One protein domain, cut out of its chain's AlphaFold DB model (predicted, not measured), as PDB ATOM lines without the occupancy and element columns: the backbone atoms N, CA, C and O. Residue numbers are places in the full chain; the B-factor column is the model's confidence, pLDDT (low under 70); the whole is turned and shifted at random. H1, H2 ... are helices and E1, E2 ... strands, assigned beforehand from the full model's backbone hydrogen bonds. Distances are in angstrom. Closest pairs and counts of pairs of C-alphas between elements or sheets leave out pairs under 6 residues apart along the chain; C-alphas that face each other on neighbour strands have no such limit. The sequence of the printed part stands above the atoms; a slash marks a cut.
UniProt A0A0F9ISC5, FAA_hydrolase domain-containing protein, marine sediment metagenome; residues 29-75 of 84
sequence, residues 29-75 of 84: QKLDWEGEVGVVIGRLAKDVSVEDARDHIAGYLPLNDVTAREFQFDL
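AT A GLANCE: This is residues 29 to 75 of the 84 residues of the protein "FAA_hydrolase domain-containing protein" of marine sediment metagenome (UniProt A0A0F9ISC5). A long two-stranded antiparallel ribbon, E1 beside E2, has a small loop-and-helix head at one end, made by residues 42 to 52 and H1. At the other end the two ends of the printed part come back near each other, and H2 lies there. The printed part has 47 residues with two named strands and two named helices, in the order E1, H1, E2, H2; the class is mixed, helices and strands. It is extended, with a radius of gyration of the C-alphas of 15.3 A, and elongated, spanning 42 by 22 by 15 A.

IN THESE COORDINATES: E1, residues 35 to 41, begins at C-alpha 35 (-29.598, -25.291, -48.541) and is 19.3 A long. H1 is residues 53 to 56, and E2, residues 57 to 64, is 19.3 A long. H2, residues 69 to 73, ends at C-alpha 73 (-25.847, -7.635, -55.304).

HOW THE PARTS SIT: E1 and E2 are antiparallel neighbours, their directions 154 degrees apart. N 36 and O 63 are within hydrogen-bond range at 2.8 A, and N 40 and O 59 at 2.9 A. E2 bends by 50 degrees at residue 61. Residues 31 to 32 make a short antiparallel pairing with residues 67 to 68. The closest C-alphas of E1 and H1 are those of Ile 41 and His 56, 5.9 A apart. H2 is apart from E1 and from H1. In H2 every O i to N i+4 pair is within hydrogen-bond range; H1 is too short for such a pair, and its one O i to N i+3 pair is within range.

THE WHOLE: The two C-alphas farthest apart are those of Gln 29 and Glu 51, at 43.0 A. The first and last printed C-alphas are 14.8 A apart. The printed part has no cut. E1 to H1 is a long link of 11 residues; H1 to E2 and E2 to H2 are tight links. The mean pLDDT of the printed part is 94.4, and residues 74 to 75 are under 70.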
ATOM      1  N   GLN A  29     -28.885 -15.174 -65.354       94.44
ATOM      2  CA  GLN A  29     -27.597 -15.839 -65.622       94.44
ATOM      3  C   GLN A  29     -27.003 -16.531 -64.403       94.44
ATOM      4  O   GLN A  29     -26.495 -17.649 -64.517       94.44
ATOM      5  N   LYS A  30     -27.116 -15.898 -63.240       94.00
ATOM      6  CA  LYS A  30     -26.501 -16.359 -61.991       94.00
ATOM      7  C   LYS A  30     -27.551 -16.959 -61.046       94.00
ATOM      8  O   LYS A  30     -27.809 -16.402 -59.982       94.00
ATOM      9  N   LEU A  31     -28.200 -18.054 -61.454       95.62
ATOM     10  CA  LEU A  31     -29.149 -18.782 -60.598       95.62
ATOM     11  C   LEU A  31     -28.396 -19.764 -59.697       95.62
ATOM     12  O   LEU A  31     -27.637 -20.587 -60.205       95.62
ATOM     13  N   ASP A  32     -28.632 -19.686 -58.393       96.62
ATOM     14  CA  ASP A  32     -27.880 -20.425 -57.382       96.62
ATOM     15  C   ASP A  32     -28.800 -21.056 -56.327       96.62
ATOM     16  O   ASP A  32     -29.938 -20.612 -56.138       96.62
ATOM     17  N   TRP A  33     -28.311 -22.108 -55.669       96.31
ATOM     18  CA  TRP A  33     -29.025 -22.847 -54.627       96.31
ATOM     19  C   TRP A  33     -28.436 -22.553 -53.247       96.31
ATOM     20  O   TRP A  33     -27.229 -22.371 -53.101       96.31
ATOM     21  N   GLU A  34     -29.286 -22.553 -52.224       97.00
ATOM     22  CA  GLU A  34     -28.886 -22.315 -50.834       97.00
ATOM     23  C   GLU A  34     -29.658 -23.290 -49.944       97.00
ATOM     24  O   GLU A  34     -30.865 -23.166 -49.760       97.00
ATOM     25  N   GLY A  35     -28.980 -24.327 -49.448       97.06
ATOM     26  CA  GLY A  35     -29.598 -25.291 -48.541       97.06
ATOM     27  C   GLY A  35     -29.767 -24.693 -47.147       97.06
ATOM     28  O   GLY A  35     -28.775 -24.422 -46.474       97.06
ATOM     29  N   GLU A  36     -31.009 -24.536 -46.704       97.31
ATOM     30  CA  GLU A  36     -31.366 -23.928 -45.423       97.31
ATOM     31  C   GLU A  36     -32.342 -24.790 -44.611       97.31
ATOM     32  O   GLU A  36     -32.970 -25.731 -45.111       97.31
ATOM     33  N   VAL A  37     -32.491 -24.449 -43.330       97.75
ATOM     34  CA  VAL A  37     -33.522 -25.013 -42.451       97.75
ATOM     35  C   VAL A  37     -34.703 -24.050 -42.407       97.75
ATOM     36  O   VAL A  37     -34.617 -22.969 -41.833       97.75
ATOM     37  N   GLY A  38     -35.829 -24.465 -42.977       97.62
ATOM     38  CA  GLY A  38     -37.105 -23.779 -42.819       97.62
ATOM     39  C   GLY A  38     -37.724 -24.066 -41.451       97.62
ATOM     40  O   GLY A  38     -37.749 -25.212 -40.998       97.62
ATOM     41  N   VAL A  39     -38.266 -23.029 -40.812       98.06
ATOM     42  CA  VAL A  39     -39.009 -23.114 -39.545       98.06
ATOM     43  C   VAL A  39     -40.469 -22.762 -39.813       98.06
ATOM     44  O   VAL A  39     -40.765 -21.683 -40.325       98.06
ATOM     45  N   VAL A  40     -41.395 -23.654 -39.466       98.19
ATOM     46  CA  VAL A  40     -42.835 -23.403 -39.597       98.19
ATOM     47  C   VAL A  40     -43.376 -22.927 -38.257       98.19
ATOM     48  O   VAL A  40     -43.310 -23.647 -37.262       98.19
ATOM     49  N   ILE A  41     -43.933 -21.718 -38.226       98.38
ATOM     50  CA  ILE A  41     -44.547 -21.142 -37.025       98.38
ATOM     51  C   ILE A  41     -45.982 -21.660 -36.891       98.38
ATOM     52  O   ILE A  41     -46.792 -21.502 -37.803       98.38
ATOM     53  N   GLY A  42     -46.294 -22.291 -35.758       98.25
ATOM     54  CA  GLY A  42     -47.603 -22.897 -35.480       98.25
ATOM     55  C   GLY A  42     -48.520 -22.060 -34.598       98.25
ATOM     56  O   GLY A  42     -49.716 -22.335 -34.514       98.25
ATOM     57  N   ARG A  43     -47.967 -21.063 -33.906       97.94
ATOM     58  CA  ARG A  43     -48.686 -20.211 -32.952       97.94
ATOM     59  C   ARG A  43     -48.256 -18.766 -33.143       97.94
ATOM     60  O   ARG A  43     -47.087 -18.511 -33.416       97.94
ATOM     61  N   LEU A  44     -49.188 -17.825 -32.972       98.06
ATOM     62  CA  LEU A  44     -48.876 -16.395 -33.020       98.06
ATOM     63  C   LEU A  44     -47.718 -16.091 -32.056       98.06
ATOM     64  O   LEU A  44     -47.772 -16.478 -30.891       98.06
ATOM     65  N   ALA A  45     -46.680 -15.429 -32.556       97.81
ATOM     66  CA  ALA A  45     -45.488 -15.073 -31.801       97.81
ATOM     67  C   ALA A  45     -45.270 -13.563 -31.906       97.81
ATOM     68  O   ALA A  45     -45.221 -13.010 -33.005       97.81
ATOM     69  N   LYS A  46     -45.166 -12.899 -30.758       97.75
ATOM     70  CA  LYS A  46     -44.826 -11.483 -30.638       97.75
ATOM     71  C   LYS A  46     -44.102 -11.291 -29.308       97.75
ATOM     72  O   LYS A  46     -44.612 -11.765 -28.301       97.75
ATOM     73  N   ASP A  47     -42.945 -10.628 -29.335       97.44
ATOM     74  CA  ASP A  47     -42.118 -10.340 -28.151       97.44
ATOM     75  C   ASP A  47     -41.832 -11.592 -27.287       97.44
ATOM     76  O   ASP A  47     -41.906 -11.559 -26.062       97.44
ATOM     77  N   VAL A  48     -41.544 -12.725 -27.946       97.88
ATOM     78  CA  VAL A  48     -41.297 -14.028 -27.302       97.88
ATOM     79  C   VAL A  48     -39.850 -14.110 -26.811       97.88
ATOM     80  O   VAL A  48     -38.931 -13.705 -27.525       97.88
ATOM     81  N   SER A  49     -39.651 -14.646 -25.604       98.06
ATOM     82  CA  SER A  49     -38.326 -14.906 -25.033       98.06
ATOM     83  C   SER A  49     -37.563 -15.971 -25.838       98.06
ATOM     84  O   SER A  49     -38.144 -16.733 -26.614       98.06
ATOM     85  N   VAL A  50     -36.243 -16.053 -25.658       96.62
ATOM     86  CA  VAL A  50     -35.439 -17.094 -26.323       96.62
ATOM     87  C   VAL A  50     -35.815 -18.479 -25.792       96.62
ATOM     88  O   VAL A  50     -35.839 -19.454 -26.547       96.62
ATOM     89  N   GLU A  51     -36.132 -18.551 -24.505       98.25
ATOM     90  CA  GLU A  51     -36.485 -19.764 -23.777       98.25
ATOM     91  C   GLU A  51     -37.811 -20.353 -24.276       98.25
ATOM     92  O   GLU A  51     -37.897 -21.565 -24.483       98.25
ATOM     93  N   ASP A  52     -38.800 -19.500 -24.558       97.94
ATOM     94  CA  ASP A  52     -40.146 -19.913 -24.979       97.94
ATOM     95  C   ASP A  52     -40.276 -20.067 -26.506       97.94
ATOM     96  O   ASP A  52     -41.251 -20.629 -27.008       97.94
ATOM     97  N   ALA A  53     -39.294 -19.598 -27.289       97.81
ATOM     98  CA  ALA A  53     -39.372 -19.546 -28.753       97.81
ATOM     99  C   ALA A  53     -39.709 -20.901 -29.404       97.81
ATOM    100  O   ALA A  53     -40.432 -20.956 -30.405       97.81
ATOM    101  N   ARG A  54     -39.213 -22.008 -28.835       97.62
ATOM    102  CA  ARG A  54     -39.455 -23.363 -29.362       97.62
ATOM    103  C   ARG A  54     -40.919 -23.786 -29.273       97.62
ATOM    104  O   ARG A  54     -41.376 -24.507 -30.156       97.62
ATOM    105  N   ASP A  55     -41.671 -23.284 -28.298       98.12
ATOM    106  CA  ASP A  55     -43.079 -23.642 -28.091       98.12
ATOM    107  C   ASP A  55     -44.015 -23.051 -29.158       98.12
ATOM    108  O   ASP A  55     -45.190 -23.431 -29.253       98.12
ATOM    109  N   HIS A  56     -43.507 -22.127 -29.980       98.50
ATOM    110  CA  HIS A  56     -44.219 -21.530 -31.110       98.50
ATOM    111  C   HIS A  56     -43.964 -22.252 -32.445       98.50
ATOM    112  O   HIS A  56     -44.644 -21.962 -33.437       98.50
ATOM    113  N   ILE A  57     -43.016 -23.191 -32.493       98.56
ATOM    114  CA  ILE A  57     -42.605 -23.879 -33.722       98.56
ATOM    115  C   ILE A  57     -43.483 -25.118 -33.940       98.56
ATOM    116  O   ILE A  57     -43.535 -26.016 -33.107       98.56
ATOM    117  N   ALA A  58     -44.165 -25.185 -35.088       98.62
ATOM    118  CA  ALA A  58     -44.919 -26.372 -35.507       98.62
ATOM    119  C   ALA A  58     -44.009 -27.482 -36.047       98.62
ATOM    120  O   ALA A  58     -44.343 -28.660 -35.954       98.62
ATOM    121  N   GLY A  59     -42.876 -27.111 -36.643       98.50
ATOM    122  CA  GLY A  59     -41.913 -28.061 -37.177       98.50
ATOM    123  C   GLY A  59     -40.823 -27.399 -38.006       98.50
ATOM    124  O   GLY A  59     -40.789 -26.178 -38.179       98.50
ATOM    125  N   TYR A  60     -39.946 -28.243 -38.539       98.44
ATOM    126  CA  TYR A  60     -38.819 -27.858 -39.378       98.44
ATOM    127  C   TYR A  60     -38.872 -28.608 -40.706       98.44
ATOM    128  O   TYR A  60     -39.396 -29.721 -40.773       98.44
ATOM    129  N   LEU A  61     -38.306 -28.015 -41.753       97.88
ATOM    130  CA  LEU A  61     -38.198 -28.639 -43.071       97.88
ATOM    131  C   LEU A  61     -36.911 -28.212 -43.785       97.88
ATOM    132  O   LEU A  61     -36.403 -27.125 -43.516       97.88
ATOM    133  N   PRO A  62     -36.371 -29.028 -44.704       97.75
ATOM    134  CA  PRO A  62     -35.330 -28.570 -45.615       97.75
ATOM    135  C   PRO A  62     -35.908 -27.543 -46.594       97.75
ATOM    136  O   PRO A  62     -36.945 -27.788 -47.216       97.75
ATOM    137  N   LEU A  63     -35.233 -26.409 -46.751       98.00
ATOM    138  CA  LEU A  63     -35.609 -25.332 -47.663       98.00
ATOM    139  C   LEU A  63     -34.460 -25.076 -48.642       98.00
ATOM    140  O   LEU A  63     -33.299 -25.102 -48.254       98.00
ATOM    141  N   ASN A  64     -34.780 -24.838 -49.913       97.88
ATOM    142  CA  ASN A  64     -33.807 -24.328 -50.874       97.88
ATOM    143  C   ASN A  64     -34.109 -22.852 -51.132       97.88
ATOM    144  O   ASN A  64     -35.105 -22.543 -51.796       97.88
ATOM    145  N   ASP A  65     -33.273 -21.961 -50.605       97.12
ATOM    146  CA  ASP A  65     -33.407 -20.519 -50.786       97.12
ATOM    147  C   ASP A  65     -32.832 -20.081 -52.141       97.12
ATOM    148  O   ASP A  65     -31.782 -19.461 -52.247       97.12
ATOM    149  N   VAL A  66     -33.513 -20.462 -53.224       97.00
ATOM    150  CA  VAL A  66     -33.025 -20.212 -54.587       97.00
ATOM    151  C   VAL A  66     -32.886 -18.715 -54.837       97.00
ATOM    152  O   VAL A  66     -33.838 -17.941 -54.663       97.00
ATOM    153  N   THR A  67     -31.717 -18.324 -55.341       95.31
ATOM    154  CA  THR A  67     -31.362 -16.920 -55.504       95.31
ATOM    155  C   THR A  67     -30.819 -16.640 -56.903       95.31
ATOM    156  O   THR A  67     -29.905 -17.296 -57.396       95.31
ATOM    157  N   ALA A  68     -31.377 -15.620 -57.561       94.69
ATOM    158  CA  ALA A  68     -30.795 -15.029 -58.762       94.69
ATOM    159  C   ALA A  68     -29.805 -13.932 -58.335       94.69
ATOM    160  O   ALA A  68     -30.197 -12.797 -58.052       94.69
ATOM    161  N   ARG A  69     -28.519 -14.287 -58.239       91.94
ATOM    162  CA  ARG A  69     -27.462 -13.490 -57.580       91.94
ATOM    163  C   ARG A  69     -27.271 -12.101 -58.174       91.94
ATOM    164  O   ARG A  69     -26.948 -11.166 -57.450       91.94
ATOM    165  N   GLU A  70     -27.503 -11.962 -59.473       87.94
ATOM    166  CA  GLU A  70     -27.439 -10.667 -60.155       87.94
ATOM    167  C   GLU A  70     -28.420  -9.636 -59.566       87.94
ATOM    168  O   GLU A  70     -28.084  -8.466 -59.467       87.94
ATOM    169  N   PHE A  71     -29.583 -10.041 -59.050       86.06
ATOM    170  CA  PHE A  71     -30.515  -9.105 -58.405       86.06
ATOM    171  C   PHE A  71     -30.244  -8.895 -56.913       86.06
ATOM    172  O   PHE A  71     -30.794  -7.975 -56.317       86.06
ATOM    173  N   GLN A  72     -29.414  -9.738 -56.298       80.44
ATOM    174  CA  GLN A  72     -29.093  -9.649 -54.874       80.44
ATOM    175  C   GLN A  72     -28.006  -8.603 -54.600       80.44
ATOM    176  O   GLN A  72     -28.079  -7.898 -53.596       80.44
ATOM    177  N   PHE A  73     -27.014  -8.504 -55.490       71.81
ATOM    178  CA  PHE A  73     -25.847  -7.635 -55.304       71.81
ATOM    179  C   PHE A  73     -25.714  -6.535 -56.362       71.81
ATOM    180  O   PHE A  73     -25.126  -5.499 -56.059       71.81
ATOM    181  N   ASP A  74     -26.272  -6.717 -57.567       62.34
ATOM    182  CA  ASP A  74     -26.049  -5.782 -58.682       62.34
ATOM    183  C   ASP A  74     -27.132  -4.678 -58.763       62.34
ATOM    184  O   ASP A  74     -27.130  -3.860 -59.685       62.34
ATOM    185  N   LEU A  75     -28.053  -4.598 -57.788       57.78
ATOM    186  CA  LEU A  75     -28.977  -3.465 -57.659       57.78
ATOM    187  C   LEU A  75     -28.302  -2.306 -56.904       57.78
ATOM    188  O   LEU A  75     -27.766  -2.526 -55.815       57.78
TER     189      LEU A  75